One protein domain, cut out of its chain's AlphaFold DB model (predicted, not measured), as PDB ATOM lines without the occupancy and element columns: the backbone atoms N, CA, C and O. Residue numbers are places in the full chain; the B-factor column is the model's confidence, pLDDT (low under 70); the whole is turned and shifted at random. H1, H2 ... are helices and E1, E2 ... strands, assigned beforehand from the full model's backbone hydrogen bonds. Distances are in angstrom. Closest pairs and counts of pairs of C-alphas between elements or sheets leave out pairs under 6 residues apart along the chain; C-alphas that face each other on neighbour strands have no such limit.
ATOM      1  N   LEU A  42     106.764 146.067  86.855       86.12
ATOM      2  CA  LEU A  42     108.027 146.333  86.184       86.12
ATOM      3  C   LEU A  42     108.393 145.162  85.267       86.12
ATOM      4  O   LEU A  42     108.308 144.003  85.656       86.12
ATOM      5  N   ARG A  43     108.812 145.442  84.031       87.00
ATOM      6  CA  ARG A  43     109.244 144.393  83.090       87.00
ATOM      7  C   ARG A  43     110.743 144.152  83.224       87.00
ATOM      8  O   ARG A  43     111.514 145.081  83.001       87.00
ATOM      9  N   TYR A  44     111.149 142.905  83.460       90.06
ATOM     10  CA  TYR A  44     112.552 142.504  83.626       90.06
ATOM     11  C   TYR A  44     113.458 143.001  82.486       90.06
ATOM     12  O   TYR A  44     114.533 143.554  82.713       90.06
ATOM     13  N   ARG A  45     112.986 142.910  81.236       85.19
ATOM     14  CA  ARG A  45     113.737 143.363  80.050       85.19
ATOM     15  C   ARG A  45     114.101 144.857  80.060       85.19
ATOM     16  O   ARG A  45     115.030 145.249  79.363       85.19
ATOM     17  N   ASN A  46     113.366 145.674  80.818       87.88
ATOM     18  CA  ASN A  46     113.577 147.119  80.910       87.88
ATOM     19  C   ASN A  46     114.556 147.503  82.035       87.88
ATOM     20  O   ASN A  46     114.852 148.685  82.192       87.88
ATOM     21  N   LEU A  47     115.030 146.539  82.831       88.62
ATOM     22  CA  LEU A  47     115.966 146.801  83.918       88.62
ATOM     23  C   LEU A  47     117.372 147.127  83.381       88.62
ATOM     24  O   LEU A  47     117.797 146.537  82.380       88.62
ATOM     25  N   PRO A  48     118.121 148.024  84.044       91.94
ATOM     26  CA  PRO A  48     119.560 148.160  83.830       91.94
ATOM     27  C   PRO A  48     120.292 146.846  84.132       91.94
ATOM     28  O   PRO A  48     119.869 146.095  85.010       91.94
ATOM     29  N   ASP A  49     121.401 146.573  83.444       92.00
ATOM     30  CA  ASP A  49     122.102 145.281  83.551       92.00
ATOM     31  C   ASP A  49     122.660 145.002  84.958       92.00
ATOM     32  O   ASP A  49     122.631 143.859  85.422       92.00
ATOM     33  N   ASP A  50     123.072 146.045  85.684       89.62
ATOM     34  CA  ASP A  50     123.508 145.916  87.079       89.62
ATOM     35  C   ASP A  50     122.357 145.428  87.980       89.62
ATOM     36  O   ASP A  50     122.539 144.535  88.803       89.62
ATOM     37  N   VAL A  51     121.137 145.941  87.761       94.12
ATOM     38  CA  VAL A  51     119.930 145.511  88.490       94.12
ATOM     39  C   VAL A  51     119.509 144.108  88.072       94.12
ATOM     40  O   VAL A  51     119.100 143.318  88.916       94.12
ATOM     41  N   LYS A  52     119.621 143.768  86.780       94.44
ATOM     42  CA  LYS A  52     119.343 142.403  86.311       94.44
ATOM     43  C   LYS A  52     120.221 141.388  87.018       94.44
ATOM     44  O   LYS A  52     119.720 140.342  87.389       94.44
ATOM     45  N   THR A  53     121.489 141.717  87.253       95.81
ATOM     46  CA  THR A  53     122.406 140.822  87.965       95.81
ATOM     47  C   THR A  53     121.932 140.565  89.398       95.81
ATOM     48  O   THR A  53     121.879 139.409  89.805       95.81
ATOM     49  N   GLU A  54     121.516 141.600  90.143       94.44
ATOM     50  CA  GLU A  54     120.933 141.426  91.489       94.44
ATOM     51  C   GLU A  54     119.678 140.541  91.455       94.44
ATOM     52  O   GLU A  54     119.538 139.611  92.250       94.44
ATOM     53  N   VAL A  55     118.772 140.820  90.513       95.38
ATOM     54  CA  VAL A  55     117.507 140.094  90.347       95.38
ATOM     55  C   VAL A  55     117.748 138.640  89.948       95.38
ATOM     56  O   VAL A  55     117.141 137.746  90.524       95.38
ATOM     57  N   ASP A  56     118.658 138.381  89.012       96.62
ATOM     58  CA  ASP A  56     119.007 137.032  88.570       96.62
ATOM     59  C   ASP A  56     119.640 136.235  89.703       96.62
ATOM     60  O   ASP A  56     119.324 135.059  89.876       96.62
ATOM     61  N   THR A  57     120.520 136.849  90.497       96.94
ATOM     62  CA  THR A  57     121.061 136.194  91.688       96.94
ATOM     63  C   THR A  57     119.941 135.870  92.672       96.94
ATOM     64  O   THR A  57     119.853 134.729  93.117       96.94
ATOM     65  N   ALA A  58     119.032 136.811  92.941       96.50
ATOM     66  CA  ALA A  58     117.904 136.572  93.834       96.50
ATOM     67  C   ALA A  58     116.960 135.466  93.328       96.50
ATOM     68  O   ALA A  58     116.521 134.636  94.115       96.50
ATOM     69  N   LEU A  59     116.683 135.401  92.025       95.06
ATOM     70  CA  LEU A  59     115.836 134.361  91.432       95.06
ATOM     71  C   LEU A  59     116.514 132.983  91.430       95.06
ATOM     72  O   LEU A  59     115.865 131.975  91.698       95.06
ATOM     73  N   ASN A  60     117.819 132.922  91.151       96.06
ATOM     74  CA  ASN A  60     118.552 131.657  91.060       96.06
ATOM     75  C   ASN A  60     118.950 131.090  92.431       96.06
ATOM     76  O   ASN A  60     118.926 129.876  92.632       96.06
ATOM     77  N   GLU A  61     119.342 131.952  93.370       95.56
ATOM     78  CA  GLU A  61     119.801 131.570  94.714       95.56
ATOM     79  C   GLU A  61     118.682 131.665  95.768       95.56
ATOM     80  O   GLU A  61     118.871 131.287  96.928       95.56
ATOM     81  N   GLY A  62     117.508 132.161  95.372       94.75
ATOM     82  CA  GLY A  62     116.344 132.414  96.224       94.75
ATOM     83  C   GLY A  62     116.402 133.743  96.983       94.75
ATOM     84  O   GLY A  62     115.375 134.205  97.468       94.75
ATOM     85  N   HIS A  63     117.580 134.365  97.082       95.38
ATOM     86  CA  HIS A  63     117.783 135.647  97.750       95.38
ATOM     87  C   HIS A  63     119.057 136.339  97.245       95.38
ATOM     88  O   HIS A  63     119.990 135.685  96.785       95.38
ATOM     89  N   TYR A  64     119.112 137.664  97.356       96.12
ATOM     90  CA  TYR A  64     120.317 138.468  97.150       96.12
ATOM     91  C   TYR A  64     120.574 139.334  98.382       96.12
ATOM     92  O   TYR A  64     119.644 139.909  98.946       96.12
ATOM     93  N   VAL A  65     121.837 139.411  98.806       96.12
ATOM     94  CA  VAL A  65     122.257 140.074 100.046       96.12
ATOM     95  C   VAL A  65     123.308 141.129  99.735       96.12
ATOM     96  O   VAL A  65     124.304 140.832  99.077       96.12
ATOM     97  N   SER A  66     123.116 142.339 100.257       95.50
ATOM     98  CA  SER A  66     124.069 143.438 100.122       95.50
ATOM     99  C   SER A  66     124.202 144.228 101.422       95.50
ATOM    100  O   SER A  66     123.225 144.454 102.132       95.50
ATOM    101  N   ASP A  67     125.419 144.674 101.726       95.19
ATOM    102  CA  ASP A  67     125.684 145.635 102.808       95.19
ATOM    103  C   ASP A  67     125.446 147.091 102.353       95.19
ATOM    104  O   ASP A  67     125.523 148.027 103.150       95.19
ATOM    105  N   GLU A  68     125.165 147.284 101.062       93.62
ATOM    106  CA  GLU A  68     124.790 148.556 100.456       93.62
ATOM    107  C   GLU A  68     123.301 148.556 100.074       93.62
ATOM    108  O   GLU A  68     122.626 147.524 100.061       93.62
ATOM    109  N   GLN A  69     122.772 149.737  99.753       91.62
ATOM    110  CA  GLN A  69     121.396 149.861  99.285       91.62
ATOM    111  C   GLN A  69     121.219 149.138  97.942       91.62
ATOM    112  O   GLN A  69     121.944 149.420  96.991       91.62
ATOM    113  N   LEU A  70     120.204 148.275  97.851       91.75
ATOM    114  CA  LEU A  70     119.880 147.509  96.643       91.75
ATOM    115  C   LEU A  70     119.581 148.429  95.454       91.75
ATOM    116  O   LEU A  70     118.771 149.359  95.571       91.75
ATOM    117  N   LEU A  71     120.166 148.135  94.292       92.38
ATOM    118  CA  LEU A  71     119.888 148.878  93.062       92.38
ATOM    119  C   LEU A  71     118.437 148.670  92.615       92.38
ATOM    120  O   LEU A  71     117.802 149.615  92.136       92.38
ATOM    121  N   TRP A  72     117.874 147.480  92.860       90.38
ATOM    122  CA  TRP A  72     116.443 147.217  92.671       90.38
ATOM    123  C   TRP A  72     115.556 148.283  93.326       90.38
ATOM    124  O   TRP A  72     114.677 148.840  92.670       90.38
ATOM    125  N   GLN A  73     115.809 148.630  94.595       86.88
ATOM    126  CA  GLN A  73     114.990 149.606  95.326       86.88
ATOM    127  C   GLN A  73     115.054 151.011  94.711       86.88
ATOM    128  O   GLN A  73     114.091 151.769  94.810       86.88
ATOM    129  N   GLN A  74     116.173 151.362  94.074       86.88
ATOM    130  CA  GLN A  74     116.348 152.664  93.426       86.88
ATOM    131  C   GLN A  74     115.576 152.754  92.105       86.88
ATOM    132  O   GLN A  74     115.083 153.828  91.761       86.88
ATOM    133  N   VAL A  75     115.465 151.640  91.373       87.44
ATOM    134  CA  VAL A  75     114.811 151.591  90.055       87.44
ATOM    135  C   VAL A  75     113.319 151.302  90.158       87.44
ATOM    136  O   VAL A  75     112.527 151.945  89.476       87.44
ATOM    137  N   ALA A  76     112.930 150.345  90.998       85.19
ATOM    138  CA  ALA A  76     111.537 149.953  91.164       85.19
ATOM    139  C   ALA A  76     110.734 151.033  91.911       85.19
ATOM    140  O   ALA A  76     109.571 151.281  91.607       85.19
ATOM    141  N   GLY A  77     111.364 151.734  92.857       80.00
ATOM    142  CA  GLY A  77     110.655 152.653  93.739       80.00
ATOM    143  C   GLY A  77     109.706 151.923  94.705       80.00
ATOM    144  O   GLY A  77     109.612 150.696  94.697       80.00
ATOM    145  N   PRO A  78     109.008 152.664  95.581       74.06
ATOM    146  CA  PRO A  78     108.185 152.076  96.640       74.06
ATOM    147  C   PRO A  78     106.832 151.528  96.156       74.06
ATOM    148  O   PRO A  78     106.133 150.894  96.937       74.06
ATOM    149  N   GLU A  79     106.444 151.808  94.910       71.06
ATOM    150  CA  GLU A  79     105.111 151.498  94.374       71.06
ATOM    151  C   GLU A  79     105.087 150.236  93.501       71.06
ATOM    152  O   GLU A  79     104.008 149.802  93.106       71.06
ATOM    153  N   VAL A  80     106.244 149.650  93.167       81.12
ATOM    154  CA  VAL A  80     106.317 148.426  92.351       81.12
ATOM    155  C   VAL A  80     105.928 147.211  93.169       81.12
ATOM    156  O   VAL A  80     106.573 146.866  94.154       81.12
ATOM    157  N   GLU A  81     104.873 146.549  92.707       83.38
ATOM    158  CA  GLU A  81     104.264 145.406  93.383       83.38
ATOM    159  C   GLU A  81     104.683 144.077  92.752       83.38
ATOM    160  O   GLU A  81     104.672 143.048  93.426       83.38
ATOM    161  N   ALA A  82     105.074 144.085  91.473       88.69
ATOM    162  CA  ALA A  82     105.496 142.875  90.778       88.69
ATOM    163  C   ALA A  82     106.558 143.126  89.698       88.69
ATOM    164  O   ALA A  82     106.584 144.161  89.026       88.69
ATOM    165  N   LEU A  83     107.396 142.114  89.494       88.81
ATOM    166  CA  LEU A  83     108.321 141.957  88.381       88.81
ATOM    167  C   LEU A  83     107.748 140.934  87.394       88.81
ATOM    168  O   LEU A  83     107.426 139.814  87.774       88.81
ATOM    169  N   VAL A  84     107.667 141.300  86.119       89.81
ATOM    170  CA  VAL A  84     107.290 140.400  85.022       89.81
ATOM    171  C   VAL A  84     108.534 139.927  84.285       89.81
ATOM    172  O   VAL A  84     109.276 140.748  83.728       89.81
ATOM    173  N   GLN A  85     108.717 138.609  84.228       87.62
ATOM    174  CA  GLN A  85     109.734 137.934  83.429       87.62
ATOM    175  C   GLN A  85     109.060 136.965  82.459       87.62
ATOM    176  O   GLN A  85     108.098 136.296  82.810       87.62
ATOM    177  N   GLY A  86     109.554 136.916  81.227       82.75
ATOM    178  CA  GLY A  86     108.970 136.096  80.173       82.75
ATOM    179  C   GLY A  86     108.825 136.861  78.871       82.75
ATOM    180  O   GLY A  86     109.061 138.077  78.779       82.75
ATOM    181  N   THR A  87     108.462 136.120  77.842       73.31
ATOM    182  CA  THR A  87     108.272 136.624  76.492       73.31
ATOM    183  C   THR A  87     106.930 136.151  75.985       73.31
ATOM    184  O   THR A  87     106.589 134.982  76.081       73.31
ATOM    185  N   ARG A  88     106.174 137.089  75.418       75.81
ATOM    186  CA  ARG A  88     104.971 136.758  74.669       75.81
ATOM    187  C   ARG A  88     105.412 136.236  73.311       75.81
ATOM    188  O   ARG A  88     106.019 136.997  72.548       75.81
ATOM    189  N   HIS A  89     105.132 134.973  73.032       69.19
ATOM    190  CA  HIS A  89     105.383 134.369  71.737       69.19
ATOM    191  C   HIS A  89     104.078 134.271  70.950       69.19
ATOM    192  O   HIS A  89     103.002 134.087  71.509       69.19
ATOM    193  N   ILE A  90     104.189 134.482  69.642       74.62
ATOM    194  CA  ILE A  90     103.138 134.140  68.689       74.62
ATOM    195  C   ILE A  90     103.714 132.958  67.930       74.62
ATOM    196  O   ILE A  90     104.799 133.082  67.344       74.62
ATOM    197  N   ASP A  91     103.057 131.814  68.022       77.75
ATOM    198  CA  ASP A  91     103.482 130.618  67.314       77.75
ATOM    199  C   ASP A  91     103.191 130.725  65.803       77.75
ATOM    200  O   ASP A  91     102.790 131.765  65.271       77.75
ATOM    201  N   SER A  92     103.490 129.655  65.066       76.25
ATOM    202  CA  SER A  92     103.320 129.644  63.604       76.25
ATOM    203  C   SER A  92     101.852 129.534  63.174       76.25
ATOM    204  O   SER A  92     101.534 129.803  62.015       76.25
ATOM    205  N   ASP A  93     100.982 129.124  64.088       84.12
ATOM    206  CA  ASP A  93      99.538 128.981  63.961       84.12
ATOM    207  C   ASP A  93      98.763 130.224  64.428       84.12
ATOM    208  O   ASP A  93      97.570 130.343  64.146       84.12
ATOM    209  N   GLY A  94      99.454 131.201  65.017       77.94
ATOM    210  CA  GLY A  94      98.882 132.453  65.492       77.94
ATOM    211  C   GLY A  94      98.281 132.371  66.896       77.94
ATOM    212  O   GLY A  94      97.658 133.349  67.319       77.94
ATOM    213  N   GLU A  95      98.451 131.263  67.625       74.19
ATOM    214  CA  GLU A  95      98.163 131.235  69.054       74.19
ATOM    215  C   GLU A  95      99.230 132.026  69.823       74.19
ATOM    216  O   GLU A  95     100.400 132.164  69.445       74.19
ATOM    217  N   ILE A  96      98.772 132.656  70.901       67.31
ATOM    218  CA  ILE A  96      99.605 133.476  71.766       67.31
ATOM    219  C   ILE A  96      99.993 132.607  72.951       67.31
ATOM    220  O   ILE A  96      99.174 132.373  73.841       67.31
ATOM    221  N   GLU A  97     101.247 132.178  72.977       74.25
ATOM    222  CA  GLU A  97     101.834 131.523  74.138       74.25
ATOM    223  C   GLU A  97     102.410 132.612  75.052       74.25
ATOM    224  O   GLU A  97     103.308 133.379  74.680       74.25
ATOM    225  N   ASP A  98     101.807 132.752  76.233       79.06
ATOM    226  CA  ASP A  98     102.208 133.743  77.227       79.06
ATOM    227  C   ASP A  98     102.947 133.058  78.379       79.06
ATOM    228  O   ASP A  98     102.359 132.727  79.407       79.06
ATOM    229  N   ASP A  99     104.258 132.879  78.211       80.38
ATOM    230  CA  ASP A  99     105.167 132.362  79.244       80.38
ATOM    231  C   ASP A  99     105.536 133.446  80.272       80.38
ATOM    232  O   ASP A  99     106.681 133.566  80.720       80.38
ATOM    233  N   THR A 100     104.582 134.313  80.608       83.81
ATOM    234  CA  THR A 100     104.808 135.393  81.561       83.81
ATOM    235  C   THR A 100     104.678 134.875  82.987       83.81
ATOM    236  O   THR A 100     103.597 134.499  83.440       83.81
ATOM    237  N   VAL A 101     105.781 134.945  83.728       89.50
ATOM    238  CA  VAL A 101     105.841 134.677  85.162       89.50
ATOM    239  C   VAL A 101     105.912 136.002  85.919       89.50
ATOM    240  O   VAL A 101     106.645 136.927  85.546       89.50
ATOM    241  N   LEU A 102     105.114 136.111  86.979       90.69
ATOM    242  CA  LEU A 102     105.067 137.273  87.861       90.69
ATOM    243  C   LEU A 102     105.767 136.943  89.176       90.69
ATOM    244  O   LEU A 102     105.502 135.908  89.782       90.69
ATOM    245  N   TYR A 103     106.611 137.857  89.640       92.69
ATOM    246  CA  TYR A 103     107.326 137.741  90.905       92.69
ATOM    247  C   TYR A 103     107.027 138.934  91.810       92.69
ATOM    248  O   TYR A 103     107.143 140.081  91.380       92.69
ATOM    249  N   ALA A 104     106.688 138.682  93.070       91.81
ATOM    250  CA  ALA A 104     106.554 139.705  94.098       91.81
ATOM    251  C   ALA A 104     107.897 139.897  94.828       91.81
ATOM    252  O   ALA A 104     108.416 138.931  95.396       91.81
ATOM    253  N   PRO A 105     108.475 141.113  94.837       92.50
ATOM    254  CA  PRO A 105     109.696 141.386  95.581       92.50
ATOM    255  C   PRO A 105     109.409 141.464  97.088       92.50
ATOM    256  O   PRO A 105     108.553 142.229  97.532       92.50
ATOM    257  N   GLN A 106     110.177 140.732  97.886       93.44
ATOM    258  CA  GLN A 106     110.212 140.832  99.344       93.44
ATOM    259  C   GLN A 106     111.548 141.448  99.740       93.44
ATOM    260  O   GLN A 106     112.596 140.843  99.527       93.44
ATOM    261  N   VAL A 107     111.525 142.666 100.281       92.19
ATOM    262  CA  VAL A 107     112.748 143.370 100.683       92.19
ATOM    263  C   VAL A 107     112.780 143.536 102.194       92.19
ATOM    264  O   VAL A 107     111.885 144.156 102.768       92.19
ATOM    265  N   ASP A 108     113.835 143.028 102.822       94.06
ATOM    266  CA  ASP A 108     114.080 143.148 104.259       94.06
ATOM    267  C   ASP A 108     115.416 143.855 104.532       94.06
ATOM    268  O   ASP A 108     116.351 143.815 103.731       94.06
ATOM    269  N   VAL A 109     115.505 144.531 105.677       93.88
ATOM    270  CA  VAL A 109     116.714 145.223 106.133       93.88
ATOM    271  C   VAL A 109     117.002 144.820 107.572       93.88
ATOM    272  O   VAL A 109     116.367 145.297 108.514       93.88
ATOM    273  N   THR A 110     118.017 143.978 107.757       93.69
ATOM    274  CA  THR A 110     118.413 143.456 109.067       93.69
ATOM    275  C   THR A 110     119.842 143.882 109.398       93.69
ATOM    276  O   THR A 110     120.787 143.528 108.706       93.69
ATOM    277  N   ASN A 111     120.022 144.632 110.492       92.62
ATOM    278  CA  ASN A 111     121.330 145.115 110.976       92.62
ATOM    279  C   ASN A 111     122.164 145.910 109.946       92.62
ATOM    280  O   ASN A 111     123.387 145.940 110.045       92.62
ATOM    281  N   GLY A 112     121.512 146.580 108.990       91.62
ATOM    282  CA  GLY A 112     122.182 147.330 107.919       91.62
ATOM    283  C   GLY A 112     122.500 146.502 106.673       91.62
ATOM    284  O   GLY A 112     122.955 147.066 105.688       91.62
ATOM    285  N   THR A 113     122.216 145.201 106.694       95.06
ATOM    286  CA  THR A 113     122.263 144.339 105.516       95.06
ATOM    287  C   THR A 113     120.885 144.319 104.856       95.06
ATOM    288  O   THR A 113     119.872 144.080 105.520       95.06
ATOM    289  N   HIS A 114     120.853 144.578 103.553       94.44
ATOM    290  CA  HIS A 114     119.669 144.536 102.708       94.44
ATOM    291  C   HIS A 114     119.547 143.158 102.054       94.44
ATOM    292  O   HIS A 114     120.518 142.638 101.506       94.44
ATOM    293  N   ILE A 115     118.351 142.577 102.104       94.56
ATOM    294  CA  ILE A 115     118.038 141.272 101.523       94.56
ATOM    295  C   ILE A 115     116.841 141.445 100.594       94.56
ATOM    296  O   ILE A 115     115.858 142.077 100.979       94.56
ATOM    297  N   ILE A 116     116.920 140.892  99.386       95.25
ATOM    298  CA  ILE A 116     115.785 140.802  98.465       95.25
ATOM    299  C   ILE A 116     115.540 139.362  98.042       95.25
ATOM    300  O   ILE A 116     116.466 138.653  97.657       95.25
ATOM    301  N   GLU A 117     114.276 138.962  98.091       96.12
ATOM    302  CA  GLU A 117     113.766 137.679  97.620       96.12
ATOM    303  C   GLU A 117     112.645 137.937  96.607       96.12
ATOM    304  O   GLU A 117     111.955 138.957  96.676       96.12
ATOM    305  N   PHE A 118     112.459 137.025  95.658       94.50
ATOM    306  CA  PHE A 118     111.374 137.095  94.684       94.50
ATOM    307  C   PHE A 118     110.509 135.851  94.824       94.50
ATOM    308  O   PHE A 118     110.973 134.735  94.601       94.50
ATOM    309  N   GLU A 119     109.247 136.049  95.189       93.81
ATOM    310  CA  GLU A 119     108.274 134.967  95.281       93.81
ATOM    311  C   GLU A 119     107.435 134.932  94.007       93.81
ATOM    312  O   GLU A 119     106.876 135.951  93.601       93.81
ATOM    313  N   GLU A 120     107.348 133.771  93.362       91.88
ATOM    314  CA  GLU A 120     106.458 133.590  92.218       91.88
ATOM    315  C   GLU A 120     105.003 133.751  92.670       91.88
ATOM    316  O   GLU A 120     104.534 133.064  93.578       91.88
ATOM    317  N   ILE A 121     104.281 134.660  92.019       85.81
ATOM    318  CA  ILE A 121     102.875 134.921  92.295       85.81
ATOM    319  C   ILE A 121     102.031 134.542  91.084       85.81
ATOM    320  O   ILE A 121     102.253 134.989  89.961       85.81
ATOM    321  N   THR A 122     100.993 133.749  91.318       79.38
ATOM    322  CA  THR A 122      99.921 133.601  90.337       79.38
ATOM    323  C   THR A 122      98.972 134.781  90.525       79.38
ATOM    324  O   THR A 122      98.405 134.916  91.615       79.38
TER     325      THR A 122
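Overview. This is residues 42 to 122 of the 243 residues of an uncharacterized protein of Haloterrigena sp. YPL8 (UniProt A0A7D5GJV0). A curled sheet of four strands, built round the long hairpin of E5 and E6, has the helix H1 crossing over it, while the short helix H2 only grazes the sheet. Beyond the sheet, E2 and E5 are continued by a narrow two-stranded arm, the hairpin of E3 and E4, and the tips of the two hairpins make the ends of the longest axis. The printed part has 81 residues with two named helices and six named strands, in the order H1, E1, H2, E2, E3, E4, E5, E6, and its class is mixed, helices and strands. The larger sheet has the order E1, E6, E5, E2 and the smaller one E3, E4, both antiparallel. The whole is only just loose, close to compact, with a radius of gyration of the C-alphas of 14.4 A, and spans 54 by 24 by 23 A.

Arrangement. Residues 42 to 43 make a short parallel pairing with residues 83 to 84 of E2, residues 82 to 85. H1, residues 49 to 61, is on the sheet formed by E1, residues 64 to 66, E6, residues 113 to 121, E5, residues 101 to 110, and E2. It lies over E6 at a height of 7.6 A over the sheet and runs across the strands, at 71 degrees to E6 on the local plane; H1 and the sheet E1, E6, E5, E2 make two layers, a helix on one face of a sheet. The closest C-alphas of H1 and E6 are those of Ala 58 and Glu 117, 5.7 A apart. E1, an edge strand, is the antiparallel neighbour of E6, with N 64 and O 116 at 2.8 A, within hydrogen-bond range. H2, residues 71 to 76, only grazes the sheet with its residues 72 to 76. H1 touches H2 with residues 50 to 55 alone, about perpendicular at 79 degrees, and the closest C-alphas are those of Val 51 and Leu 71, 5.7 A apart. E2, the other edge strand, is antiparallel to E5, with N 83 and O 103 at 2.8 A. E2 runs on into E3, residues 88 to 90, at 38 degrees, and E4, residues 96 to 98, runs on into E5 at 17 degrees. E3 and E4 form a hairpin, with N 89 and O 97 at 2.9 A, and both are apart from H1, H2, E1 and E6. E5 and E6 form the other hairpin, antiparallel at 156 degrees between their directions, with N 106 and O 117 at 2.8 A and N 115 and O 108 at 2.9 A. The sheet of four is strongly twisted and curled like part of a barrel. In H1 and H2 every O i to N i+4 pair is within hydrogen-bond range.

Along the chain. H1 is 17.8 A long and begins at C-alpha 49, at (122.102, 145.281, 83.551). E1 measures 6.9 A, H2 8.6 A and E2 9.8 A from first to last C-alpha. E3 measures 6.8 A and E4 6.1 A; C-alpha 90, where E3 ends, is at (103.138, 134.140, 68.689). E5, the longest strand by residues, is 28.4 A long, and E6 is 25.3 A long, ending at C-alpha 121, at (102.875, 134.921, 92.295).

Size, cuts and confidence. The two C-alphas farthest apart are those of Asp 93 and Asn 111, 54.3 A. The C-alphas of Leu 42 and Thr 122, the first and last printed, are 15.7 A apart. The printed part has no cut, and the links between the named elements are tight. The mean pLDDT of the printed part is 88.3; residues 89 and 96 are under 70.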